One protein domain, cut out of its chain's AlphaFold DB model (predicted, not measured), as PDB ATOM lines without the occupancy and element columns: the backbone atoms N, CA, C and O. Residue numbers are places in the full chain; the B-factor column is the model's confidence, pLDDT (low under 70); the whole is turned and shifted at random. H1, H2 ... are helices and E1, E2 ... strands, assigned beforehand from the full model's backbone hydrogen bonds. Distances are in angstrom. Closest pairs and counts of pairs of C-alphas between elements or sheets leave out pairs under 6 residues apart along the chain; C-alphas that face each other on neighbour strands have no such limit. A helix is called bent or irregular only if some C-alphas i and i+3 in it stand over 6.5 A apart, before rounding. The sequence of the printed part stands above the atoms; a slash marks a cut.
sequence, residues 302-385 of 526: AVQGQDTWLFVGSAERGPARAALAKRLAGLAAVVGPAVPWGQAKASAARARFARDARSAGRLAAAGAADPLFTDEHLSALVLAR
ATOM      1  N   ALA A 302      62.545 -51.673  -5.884       89.81
ATOM      2  CA  ALA A 302      62.513 -51.987  -4.458       89.81
ATOM      3  C   ALA A 302      63.674 -51.292  -3.748       89.81
ATOM      4  O   ALA A 302      64.674 -50.945  -4.379       89.81
ATOM      5  N   VAL A 303      63.568 -51.121  -2.435       86.38
ATOM      6  CA  VAL A 303      64.647 -50.586  -1.597       86.38
ATOM      7  C   VAL A 303      64.929 -51.607  -0.507       86.38
ATOM      8  O   VAL A 303      64.017 -52.014   0.205       86.38
ATOM      9  N   GLN A 304      66.186 -52.034  -0.375       83.88
ATOM     10  CA  GLN A 304      66.578 -52.980   0.668       83.88
ATOM     11  C   GLN A 304      67.799 -52.464   1.426       83.88
ATOM     12  O   GLN A 304      68.929 -52.510   0.935       83.88
ATOM     13  N   GLY A 305      67.560 -51.973   2.644       85.00
ATOM     14  CA  GLY A 305      68.540 -51.169   3.367       85.00
ATOM     15  C   GLY A 305      68.773 -49.862   2.613       85.00
ATOM     16  O   GLY A 305      67.827 -49.129   2.353       85.00
ATOM     17  N   GLN A 306      70.020 -49.604   2.227       81.00
ATOM     18  CA  GLN A 306      70.390 -48.445   1.410       81.00
ATOM     19  C   GLN A 306      70.539 -48.777  -0.094       81.00
ATOM     20  O   GLN A 306      70.802 -47.882  -0.891       81.00
ATOM     21  N   ASP A 307      70.388 -50.043  -0.511       86.44
ATOM     22  CA  ASP A 307      70.445 -50.415  -1.934       86.44
ATOM     23  C   ASP A 307      69.106 -50.131  -2.630       86.44
ATOM     24  O   ASP A 307      68.055 -50.607  -2.183       86.44
ATOM     25  N   THR A 308      69.162 -49.481  -3.793       90.69
ATOM     26  CA  THR A 308      68.023 -49.348  -4.712       90.69
ATOM     27  C   THR A 308      68.073 -50.446  -5.771       90.69
ATOM     28  O   THR A 308      69.095 -50.664  -6.423       90.69
ATOM     29  N   TRP A 309      66.944 -51.116  -5.983       93.75
ATOM     30  CA  TRP A 309      66.763 -52.180  -6.963       93.75
ATOM     31  C   TRP A 309      65.820 -51.744  -8.077       93.75
ATOM     32  O   TRP A 309      64.762 -51.188  -7.806       93.75
ATOM     33  N   LEU A 310      66.173 -52.048  -9.326       92.94
ATOM     34  CA  LEU A 310      65.340 -51.803 -10.508       92.94
ATOM     35  C   LEU A 310      65.235 -53.083 -11.341       92.94
ATOM     36  O   LEU A 310      66.246 -53.744 -11.582       92.94
ATOM     37  N   PHE A 311      64.043 -53.415 -11.834       92.44
ATOM     38  CA  PHE A 311      63.816 -54.589 -12.679       92.44
ATOM     39  C   PHE A 311      63.560 -54.172 -14.130       92.44
ATOM     40  O   PHE A 311      62.432 -53.908 -14.539       92.44
ATOM     41  N   VAL A 312      64.631 -54.120 -14.926       89.69
ATOM     42  CA  VAL A 312      64.597 -53.596 -16.300       89.69
ATOM     43  C   VAL A 312      64.454 -54.703 -17.345       89.69
ATOM     44  O   VAL A 312      65.057 -55.774 -17.242       89.69
ATOM     45  N   GLY A 313      63.689 -54.430 -18.403       81.81
ATOM     46  CA  GLY A 313      63.688 -55.256 -19.612       81.81
ATOM     47  C   GLY A 313      64.958 -55.063 -20.456       81.81
ATOM     48  O   GLY A 313      65.622 -54.032 -20.382       81.81
ATOM     49  N   SER A 314      65.258 -56.041 -21.315       65.50
ATOM     50  CA  SER A 314      66.212 -55.907 -22.437       65.50
ATOM     51  C   SER A 314      67.687 -55.606 -22.093       65.50
ATOM     52  O   SER A 314      68.377 -54.941 -22.865       65.50
ATOM     53  N   ALA A 315      68.224 -56.150 -20.996       63.19
ATOM     54  CA  ALA A 315      69.652 -56.019 -20.645       63.19
ATOM     55  C   ALA A 315      70.609 -57.001 -21.379       63.19
ATOM     56  O   ALA A 315      71.822 -56.976 -21.165       63.19
ATOM     57  N   GLU A 316      70.087 -57.899 -22.224       65.38
ATOM     58  CA  GLU A 316      70.818 -59.101 -22.669       65.38
ATOM     59  C   GLU A 316      71.991 -58.848 -23.621       65.38
ATOM     60  O   GLU A 316      73.018 -59.505 -23.472       65.38
ATOM     61  N   ARG A 317      71.846 -57.942 -24.601       68.19
ATOM     62  CA  ARG A 317      72.868 -57.568 -25.606       68.19
ATOM     63  C   ARG A 317      72.381 -56.401 -26.476       68.19
ATOM     64  O   ARG A 317      71.201 -56.060 -26.476       68.19
ATOM     65  N   GLY A 318      73.292 -55.828 -27.264       77.31
ATOM     66  CA  GLY A 318      72.962 -54.879 -28.333       77.31
ATOM     67  C   GLY A 318      72.655 -53.448 -27.861       77.31
ATOM     68  O   GLY A 318      73.055 -53.066 -26.757       77.31
ATOM     69  N   PRO A 319      71.949 -52.640 -28.680       77.81
ATOM     70  CA  PRO A 319      71.747 -51.210 -28.428       77.81
ATOM     71  C   PRO A 319      71.087 -50.894 -27.079       77.81
ATOM     72  O   PRO A 319      71.472 -49.932 -26.419       77.81
ATOM     73  N   ALA A 320      70.145 -51.730 -26.629       78.06
ATOM     74  CA  ALA A 320      69.475 -51.566 -25.338       78.06
ATOM     75  C   ALA A 320      70.447 -51.691 -24.148       78.06
ATOM     76  O   ALA A 320      70.382 -50.892 -23.214       78.06
ATOM     77  N   ARG A 321      71.405 -52.629 -24.212       85.25
ATOM     78  CA  ARG A 321      72.458 -52.788 -23.196       85.25
ATOM     79  C   ARG A 321      73.406 -51.589 -23.179       85.25
ATOM     80  O   ARG A 321      73.721 -51.096 -22.103       85.25
ATOM     81  N   ALA A 322      73.803 -51.079 -24.346       85.12
ATOM     82  CA  ALA A 322      74.648 -49.885 -24.444       85.12
ATOM     83  C   ALA A 322      73.939 -48.624 -23.905       85.12
ATOM     84  O   ALA A 322      74.539 -47.833 -23.176       85.12
ATOM     85  N   ALA A 323      72.644 -48.464 -24.198       83.25
ATOM     86  CA  ALA A 323      71.822 -47.387 -23.649       83.25
ATOM     87  C   ALA A 323      71.655 -47.502 -22.123       83.25
ATOM     88  O   ALA A 323      71.729 -46.491 -21.428       83.25
ATOM     89  N   LEU A 324      71.473 -48.716 -21.589       84.19
ATOM     90  CA  LEU A 324      71.442 -48.966 -20.145       84.19
ATOM     91  C   LEU A 324      72.795 -48.639 -19.492       84.19
ATOM     92  O   LEU A 324      72.828 -47.907 -18.506       84.19
ATOM     93  N   ALA A 325      73.902 -49.104 -20.081       87.38
ATOM     94  CA  ALA A 325      75.257 -48.851 -19.596       87.38
ATOM     95  C   ALA A 325      75.555 -47.351 -19.467       87.38
ATOM     96  O   ALA A 325      75.960 -46.891 -18.402       87.38
ATOM     97  N   LYS A 326      75.244 -46.566 -20.509       85.81
ATOM     98  CA  LYS A 326      75.447 -45.108 -20.536       85.81
ATOM     99  C   LYS A 326      74.751 -44.360 -19.385       85.81
ATOM    100  O   LYS A 326      75.203 -43.284 -19.015       85.81
ATOM    101  N   ARG A 327      73.649 -44.894 -18.847       83.06
ATOM    102  CA  ARG A 327      72.832 -44.250 -17.797       83.06
ATOM    103  C   ARG A 327      73.216 -44.668 -16.388       83.06
ATOM    104  O   ARG A 327      72.961 -43.929 -15.449       83.06
ATOM    105  N   LEU A 328      73.759 -45.874 -16.253       86.69
ATOM    106  CA  LEU A 328      74.210 -46.415 -14.977       86.69
ATOM    107  C   LEU A 328      75.671 -46.050 -14.667       86.69
ATOM    108  O   LEU A 328      76.104 -46.215 -13.530       86.69
ATOM    109  N   ALA A 329      76.418 -45.552 -15.657       86.00
ATOM    110  CA  ALA A 329      77.774 -45.046 -15.482       86.00
ATOM    111  C   ALA A 329      77.830 -43.925 -14.423       86.00
ATOM    112  O   ALA A 329      77.033 -42.988 -14.447       86.00
ATOM    113  N   GLY A 330      78.783 -44.013 -13.495       83.38
ATOM    114  CA  GLY A 330      78.927 -43.104 -12.356       83.38
ATOM    115  C   GLY A 330      78.047 -43.454 -11.148       83.38
ATOM    116  O   GLY A 330      78.065 -42.718 -10.154       83.38
ATOM    117  N   LEU A 331      77.269 -44.542 -11.207       85.12
ATOM    118  CA  LEU A 331      76.419 -45.021 -10.108       85.12
ATOM    119  C   LEU A 331      76.975 -46.279  -9.421       85.12
ATOM    120  O   LEU A 331      76.344 -46.785  -8.496       85.12
ATOM    121  N   ALA A 332      78.124 -46.803  -9.870       87.69
ATOM    122  CA  ALA A 332      78.680 -48.082  -9.423       87.69
ATOM    123  C   ALA A 332      77.669 -49.245  -9.520       87.69
ATOM    124  O   ALA A 332      77.734 -50.199  -8.737       87.69
ATOM    125  N   ALA A 333      76.720 -49.188 -10.456       91.12
ATOM    126  CA  ALA A 333      75.614 -50.137 -10.498       91.12
ATOM    127  C   ALA A 333      76.085 -51.547 -10.891       91.12
ATOM    128  O   ALA A 333      77.106 -51.726 -11.561       91.12
ATOM    129  N   VAL A 334      75.324 -52.563 -10.488       94.12
ATOM    130  CA  VAL A 334      75.587 -53.968 -10.813       94.12
ATOM    131  C   VAL A 334      74.359 -54.588 -11.466       94.12
ATOM    132  O   VAL A 334      73.275 -54.604 -10.886       94.12
ATOM    133  N   VAL A 335      74.531 -55.116 -12.676       94.38
ATOM    134  CA  VAL A 335      73.452 -55.650 -13.512       94.38
ATOM    135  C   VAL A 335      73.500 -57.178 -13.519       94.38
ATOM    136  O   VAL A 335      74.450 -57.807 -14.002       94.38
ATOM    137  N   GLY A 336      72.454 -57.790 -12.968       95.00
ATOM    138  CA  GLY A 336      72.211 -59.225 -13.025       95.00
ATOM    139  C   GLY A 336      71.893 -59.715 -14.450       95.00
ATOM    140  O   GLY A 336      71.607 -58.920 -15.344       95.00
ATOM    141  N   PRO A 337      71.906 -61.036 -14.696       93.94
ATOM    142  CA  PRO A 337      71.485 -61.605 -15.975       93.94
ATOM    143  C   PRO A 337      70.008 -61.295 -16.230       93.94
ATOM    144  O   PRO A 337      69.202 -61.365 -15.298       93.94
ATOM    145  N   ALA A 338      69.609 -61.047 -17.480       92.75
ATOM    146  CA  ALA A 338      68.182 -61.049 -17.782       92.75
ATOM    147  C   ALA A 338      67.659 -62.493 -17.795       92.75
ATOM    148  O   ALA A 338      68.171 -63.360 -18.509       92.75
ATOM    149  N   VAL A 339      66.631 -62.758 -17.005       93.62
ATOM    150  CA  VAL A 339      66.035 -64.082 -16.765       93.62
ATOM    151  C   VAL A 339      64.521 -63.988 -16.944       93.62
ATOM    152  O   VAL A 339      63.999 -62.873 -16.896       93.62
ATOM    153  N   PRO A 340      63.786 -65.096 -17.160       93.81
ATOM    154  CA  PRO A 340      62.325 -65.078 -17.070       93.81
ATOM    155  C   PRO A 340      61.885 -64.367 -15.786       93.81
ATOM    156  O   PRO A 340      62.492 -64.596 -14.744       93.81
ATOM    157  N   TRP A 341      60.879 -63.490 -15.837       91.75
ATOM    158  CA  TRP A 341      60.580 -62.593 -14.707       91.75
ATOM    159  C   TRP A 341      60.277 -63.333 -13.388       91.75
ATOM    160  O   TRP A 341      60.705 -62.878 -12.333       91.75
ATOM    161  N   GLY A 342      59.679 -64.531 -13.436       91.69
ATOM    162  CA  GLY A 342      59.492 -65.399 -12.259       91.69
ATOM    163  C   GLY A 342      60.792 -65.922 -11.619       91.69
ATOM    164  O   GLY A 342      60.760 -66.531 -10.557       91.69
ATOM    165  N   GLN A 343      61.948 -65.682 -12.243       94.19
ATOM    166  CA  GLN A 343      63.289 -65.974 -11.728       94.19
ATOM    167  C   GLN A 343      64.063 -64.697 -11.346       94.19
ATOM    168  O   GLN A 343      65.266 -64.773 -11.095       94.19
ATOM    169  N   ALA A 344      63.422 -63.520 -11.285       94.50
ATOM    170  CA  ALA A 344      64.090 -62.238 -11.025       94.50
ATOM    171  C   ALA A 344      64.969 -62.242  -9.756       94.50
ATOM    172  O   ALA A 344      66.080 -61.710  -9.783       94.50
ATOM    173  N   LYS A 345      64.557 -62.954  -8.696       96.38
ATOM    174  CA  LYS A 345      65.371 -63.215  -7.494       96.38
ATOM    175  C   LYS A 345      66.747 -63.819  -7.797       96.38
ATOM    176  O   LYS A 345      67.723 -63.450  -7.153       96.38
ATOM    177  N   ALA A 346      66.869 -64.711  -8.780       95.88
ATOM    178  CA  ALA A 346      68.156 -65.288  -9.181       95.88
ATOM    179  C   ALA A 346      69.057 -64.260  -9.891       95.88
ATOM    180  O   ALA A 346      70.281 -64.291  -9.731       95.88
ATOM    181  N   SER A 347      68.460 -63.315 -10.629       96.12
ATOM    182  CA  SER A 347      69.179 -62.162 -11.181       96.12
ATOM    183  C   SER A 347      69.686 -61.248 -10.064       96.12
ATOM    184  O   SER A 347      70.877 -60.935 -10.015       96.12
ATOM    185  N   ALA A 348      68.811 -60.917  -9.106       96.69
ATOM    186  CA  ALA A 348      69.144 -60.081  -7.958       96.69
ATOM    187  C   ALA A 348      70.227 -60.713  -7.070       96.69
ATOM    188  O   ALA A 348      71.212 -60.061  -6.726       96.69
ATOM    189  N   ALA A 349      70.125 -62.013  -6.783       96.44
ATOM    190  CA  ALA A 349      71.126 -62.754  -6.021       96.44
ATOM    191  C   ALA A 349      72.513 -62.744  -6.694       96.44
ATOM    192  O   ALA A 349      73.527 -62.666  -5.997       96.44
ATOM    193  N   ARG A 350      72.587 -62.784  -8.036       96.12
ATOM    194  CA  ARG A 350      73.869 -62.641  -8.749       96.12
ATOM    195  C   ARG A 350      74.398 -61.207  -8.688       96.12
ATOM    196  O   ARG A 350      75.593 -61.040  -8.467       96.12
ATOM    197  N   ALA A 351      73.535 -60.202  -8.842       95.56
ATOM    198  CA  ALA A 351      73.924 -58.795  -8.747       95.56
ATOM    199  C   ALA A 351      74.458 -58.438  -7.347       95.56
ATOM    200  O   ALA A 351      75.537 -57.859  -7.239       95.56
ATOM    201  N   ARG A 352      73.776 -58.873  -6.276       95.50
ATOM    202  CA  ARG A 352      74.253 -58.724  -4.889       95.50
ATOM    203  C   ARG A 352      75.597 -59.408  -4.677       95.50
ATOM    204  O   ARG A 352      76.552 -58.753  -4.285       95.50
ATOM    205  N   PHE A 353      75.703 -60.688  -5.025       94.75
ATOM    206  CA  PHE A 353      76.955 -61.425  -4.867       94.75
ATOM    207  C   PHE A 353      78.126 -60.774  -5.631       94.75
ATOM    208  O   PHE A 353      79.240 -60.720  -5.121       94.75
ATOM    209  N   ALA A 354      77.883 -60.230  -6.828       93.12
ATOM    210  CA  ALA A 354      78.894 -59.492  -7.580       93.12
ATOM    211  C   ALA A 354      79.259 -58.142  -6.931       93.12
ATOM    212  O   ALA A 354      80.436 -57.783  -6.910       93.12
ATOM    213  N   ARG A 355      78.288 -57.423  -6.346       91.69
ATOM    214  CA  ARG A 355      78.527 -56.223  -5.525       91.69
ATOM    215  C   ARG A 355      79.416 -56.547  -4.319       91.69
ATOM    216  O   ARG A 355      80.388 -55.831  -4.094       91.69
ATOM    217  N   ASP A 356      79.136 -57.646  -3.620       91.00
ATOM    218  CA  ASP A 356      79.873 -58.111  -2.432       91.00
ATOM    219  C   ASP A 356      81.263 -58.679  -2.765       91.00
ATOM    220  O   ASP A 356      82.210 -58.578  -1.982       91.00
ATOM    221  N   ALA A 357      81.417 -59.290  -3.940       89.00
ATOM    222  CA  ALA A 357      82.716 -59.712  -4.450       89.00
ATOM    223  C   ALA A 357      83.572 -58.499  -4.856       89.00
ATOM    224  O   ALA A 357      84.763 -58.474  -4.551       89.00
ATOM    225  N   ARG A 358      82.973 -57.471  -5.478       86.50
ATOM    226  CA  ARG A 358      83.660 -56.218  -5.837       86.50
ATOM    227  C   ARG A 358      84.105 -55.431  -4.604       86.50
ATOM    228  O   ARG A 358      85.261 -55.028  -4.554       86.50
ATOM    229  N   SER A 359      83.233 -55.232  -3.610       84.88
ATOM    230  CA  SER A 359      83.580 -54.488  -2.385       84.88
ATOM    231  C   SER A 359      84.657 -55.186  -1.549       84.88
ATOM    232  O   SER A 359      85.483 -54.517  -0.940       84.88
ATOM    233  N   ALA A 360      84.707 -56.520  -1.584       84.69
ATOM    234  CA  ALA A 360      85.765 -57.323  -0.973       84.69
ATOM    235  C   ALA A 360      87.043 -57.457  -1.837       84.69
ATOM    236  O   ALA A 360      87.891 -58.291  -1.532       84.69
ATOM    237  N   GLY A 361      87.171 -56.724  -2.952       81.81
ATOM    238  CA  GLY A 361      88.347 -56.772  -3.835       81.81
ATOM    239  C   GLY A 361      88.517 -58.059  -4.663       81.81
ATOM    240  O   GLY A 361      89.480 -58.178  -5.412       81.81
ATOM    241  N   ARG A 362      87.573 -59.008  -4.592       80.94
ATOM    242  CA  ARG A 362      87.647 -60.343  -5.228       80.94
ATOM    243  C   ARG A 362      87.345 -60.354  -6.734       80.94
ATOM    244  O   ARG A 362      87.408 -61.407  -7.359       80.94
ATOM    245  N   LEU A 363      87.017 -59.208  -7.333       79.12
ATOM    246  CA  LEU A 363      86.833 -59.048  -8.785       79.12
ATOM    247  C   LEU A 363      87.981 -58.223  -9.390       79.12
ATOM    248  O   LEU A 363      87.783 -57.113  -9.886       79.12
ATOM    249  N   ALA A 364      89.198 -58.767  -9.327       60.81
ATOM    250  CA  ALA A 364      90.411 -58.113  -9.816       60.81
ATOM    251  C   ALA A 364      90.381 -57.844 -11.336       60.81
ATOM    252  O   ALA A 364      89.834 -58.631 -12.109       60.81
ATOM    253  N   ALA A 365      90.989 -56.723 -11.751       52.53
ATOM    254  CA  ALA A 365      91.132 -56.196 -13.122       52.53
ATOM    255  C   ALA A 365      89.840 -55.922 -13.929       52.53
ATOM    256  O   ALA A 365      89.817 -54.983 -14.720       52.53
ATOM    257  N   ALA A 366      88.767 -56.688 -13.730       50.00
ATOM    258  CA  ALA A 366      87.494 -56.548 -14.436       50.00
ATOM    259  C   ALA A 366      86.405 -55.844 -13.597       50.00
ATOM    260  O   ALA A 366      85.455 -55.302 -14.152       50.00
ATOM    261  N   GLY A 367      86.560 -55.782 -12.266       50.62
ATOM    262  CA  GLY A 367      85.615 -55.129 -11.351       50.62
ATOM    263  C   GLY A 367      85.570 -53.596 -11.413       50.62
ATOM    264  O   GLY A 367      84.782 -52.997 -10.686       50.62
ATOM    265  N   ALA A 368      86.388 -52.968 -12.266       58.78
ATOM    266  CA  ALA A 368      86.367 -51.528 -12.537       58.78
ATOM    267  C   ALA A 368      85.292 -51.107 -13.563       58.78
ATOM    268  O   ALA A 368      85.125 -49.916 -13.812       58.78
ATOM    269  N   ALA A 369      84.576 -52.062 -14.169       72.88
ATOM    270  CA  ALA A 369      83.445 -51.764 -15.041       72.88
ATOM    271  C   ALA A 369      82.326 -51.047 -14.261       72.88
ATOM    272  O   ALA A 369      81.842 -51.558 -13.245       72.88
ATOM    273  N   ASP A 370      81.909 -49.878 -14.752       82.44
ATOM    274  CA  ASP A 370      80.770 -49.124 -14.229       82.44
ATOM    275  C   ASP A 370      79.791 -48.761 -15.367       82.44
ATOM    276  O   ASP A 370      80.120 -47.923 -16.214       82.44
ATOM    277  N   PRO A 371      78.602 -49.393 -15.429       89.12
ATOM    278  CA  PRO A 371      78.127 -50.449 -14.530       89.12
ATOM    279  C   PRO A 371      78.835 -51.797 -14.741       89.12
ATOM    280  O   PRO A 371      79.326 -52.106 -15.827       89.12
ATOM    281  N   LEU A 372      78.795 -52.649 -13.715       91.19
ATOM    282  CA  LEU A 372      79.295 -54.023 -13.774       91.19
ATOM    283  C   LEU A 372      78.196 -54.962 -14.284       91.19
ATOM    284  O   LEU A 372      77.196 -55.179 -13.596       91.19
ATOM    285  N   PHE A 373      78.386 -55.572 -15.454       92.31
ATOM    286  CA  PHE A 373      77.469 -56.586 -15.984       92.31
ATOM    287  C   PHE A 373      77.925 -58.000 -15.603       92.31
ATOM    288  O   PHE A 373      78.977 -58.480 -16.017       92.31
ATOM    289  N   THR A 374      77.124 -58.710 -14.808       92.88
ATOM    290  CA  THR A 374      77.540 -59.996 -14.209       92.88
ATOM    291  C   THR A 374      77.774 -61.139 -15.206       92.88
ATOM    292  O   THR A 374      78.444 -62.111 -14.863       92.88
ATOM    293  N   ASP A 375      77.248 -61.053 -16.427       90.12
ATOM    294  CA  ASP A 375      77.472 -62.024 -17.504       90.12
ATOM    295  C   ASP A 375      78.817 -61.844 -18.235       90.12
ATOM    296  O   ASP A 375      79.283 -62.790 -18.867       90.12
ATOM    297  N   GLU A 376      79.482 -60.694 -18.091       88.81
ATOM    298  CA  GLU A 376      80.853 -60.455 -18.583       88.81
ATOM    299  C   GLU A 376      81.931 -60.966 -17.603       88.81
ATOM    300  O   GLU A 376      83.098 -61.097 -17.966       88.81
ATOM    301  N   HIS A 377      81.545 -61.313 -16.369       88.50
ATOM    302  CA  HIS A 377      82.467 -61.659 -15.278       88.50
ATOM    303  C   HIS A 377      82.227 -63.055 -14.678       88.50
ATOM    304  O   HIS A 377      82.625 -63.319 -13.545       88.50
ATOM    305  N   LEU A 378      81.576 -63.965 -15.412       90.38
ATOM    306  CA  LEU A 378      81.146 -65.271 -14.886       90.38
ATOM    307  C   LEU A 378      82.281 -66.101 -14.269       90.38
ATOM    308  O   LEU A 378      82.081 -66.678 -13.206       90.38
ATOM    309  N   SER A 379      83.466 -66.138 -14.885       87.62
ATOM    310  CA  SER A 379      84.629 -66.858 -14.345       87.62
ATOM    311  C   SER A 379      85.093 -66.272 -13.009       87.62
ATOM    312  O   SER A 379      85.203 -67.004 -12.031       87.62
ATOM    313  N   ALA A 380      85.276 -64.952 -12.929       86.31
ATOM    314  CA  ALA A 380      85.640 -64.268 -11.689       86.31
ATOM    315  C   ALA A 380      84.573 -64.452 -10.591       86.31
ATOM    316  O   ALA A 380      84.907 -64.655  -9.428       86.31
ATOM    317  N   LEU A 381      83.286 -64.468 -10.958       90.50
ATOM    318  CA  LEU A 381      82.192 -64.746 -10.025       90.50
ATOM    319  C   LEU A 381      82.167 -66.202  -9.540       90.50
ATOM    320  O   LEU A 381      81.753 -66.431  -8.409       90.50
ATOM    321  N   VAL A 382      82.598 -67.177 -10.346       91.00
ATOM    322  CA  VAL A 382      82.777 -68.567  -9.887       91.00
ATOM    323  C   VAL A 382      83.925 -68.644  -8.879       91.00
ATOM    324  O   VAL A 382      83.722 -69.168  -7.789       91.00
ATOM    325  N   LEU A 383      85.084 -68.051  -9.182       87.38
ATOM    326  CA  LEU A 383      86.244 -68.049  -8.276       87.38
ATOM    327  C   LEU A 383      85.967 -67.310  -6.961       87.38
ATOM    328  O   LEU A 383      86.413 -67.734  -5.900       87.38
ATOM    329  N   ALA A 384      85.160 -66.249  -6.995       87.88
ATOM    330  CA  ALA A 384      84.773 -65.520  -5.794       87.88
ATOM    331  C   ALA A 384      83.798 -66.286  -4.872       87.88
ATOM    332  O   ALA A 384      83.509 -65.778  -3.784       87.88
ATOM    333  N   ARG A 385      83.230 -67.439  -5.278       90.44
ATOM    334  CA  ARG A 385      82.212 -68.156  -4.476       90.44
ATOM    335  C   ARG A 385      82.779 -68.765  -3.207       90.44
ATOM    336  O   ARG A 385      82.144 -68.621  -2.167       90.44
TER     337      ARG A 385
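What this domain is: This is residues 302 to 385 of the 526 residues of the protein "RNA polymerase subunit sigma" of Frankia sp. ACN1ag (UniProt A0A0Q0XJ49). A small strand hairpin, E1 and E2, sits beside the first half of one long helix, H2; short helix H3 is near H2's later half, and H1 stands across the body from H2, with long links between. Residues 334 to 335 and 372 to 373, a short parallel pairing, tie these links together. The 84 printed residues run E1, E2, H1, H2, H3, class mixed, antiparallel sheet E1 - E2, compact, radius of gyration of the C-alphas 12.2 A, spans 29 by 25 by 24 A.

Where its parts are: E1, residues 302 to 304, spans 6.6 A from C-alpha 302 at (62.513, -51.987, -4.458); E2, residues 307 to 313, spans 19.5 A; H1, residues 319 to 328, 14.5 A; H2, residues 341 to 359, 27.3 A; H3, residues 378 to 383, spans 8.8 A and ends with C-alpha 383 at (86.244, -68.049, -8.276). H2 is irregular: C-alphas 342 and 345 are 7.9 A apart.

How they stand to each other: In the hairpin E1 and E2, antiparallel at 149 degrees, N 309 and O 302 are 2.8 A apart, within hydrogen-bond range. The closest C-alphas of E2 and H2, Phe 311 and Ala 344, are 7.8 A apart. H2 and H3 are close but not clearly touching, the closest C-alphas being Ala 354 and Leu 381 at 6.7 A, at a steep tilt of 56 degrees, the same way. H1 is apart from H2 and H3. Every O i to N i+4 pair is within hydrogen-bond range in H3, 5 of 6 in H1 and 12 of 15 in H2.

The domain as a whole: The farthest C-alphas, Gly 342 and Ala 365, are 33.0 A apart. The printed part has no cut; the links H1 to H2 and H2 to H3 are long. Residues 314 to 317 and 364 to 368 have pLDDT under 70.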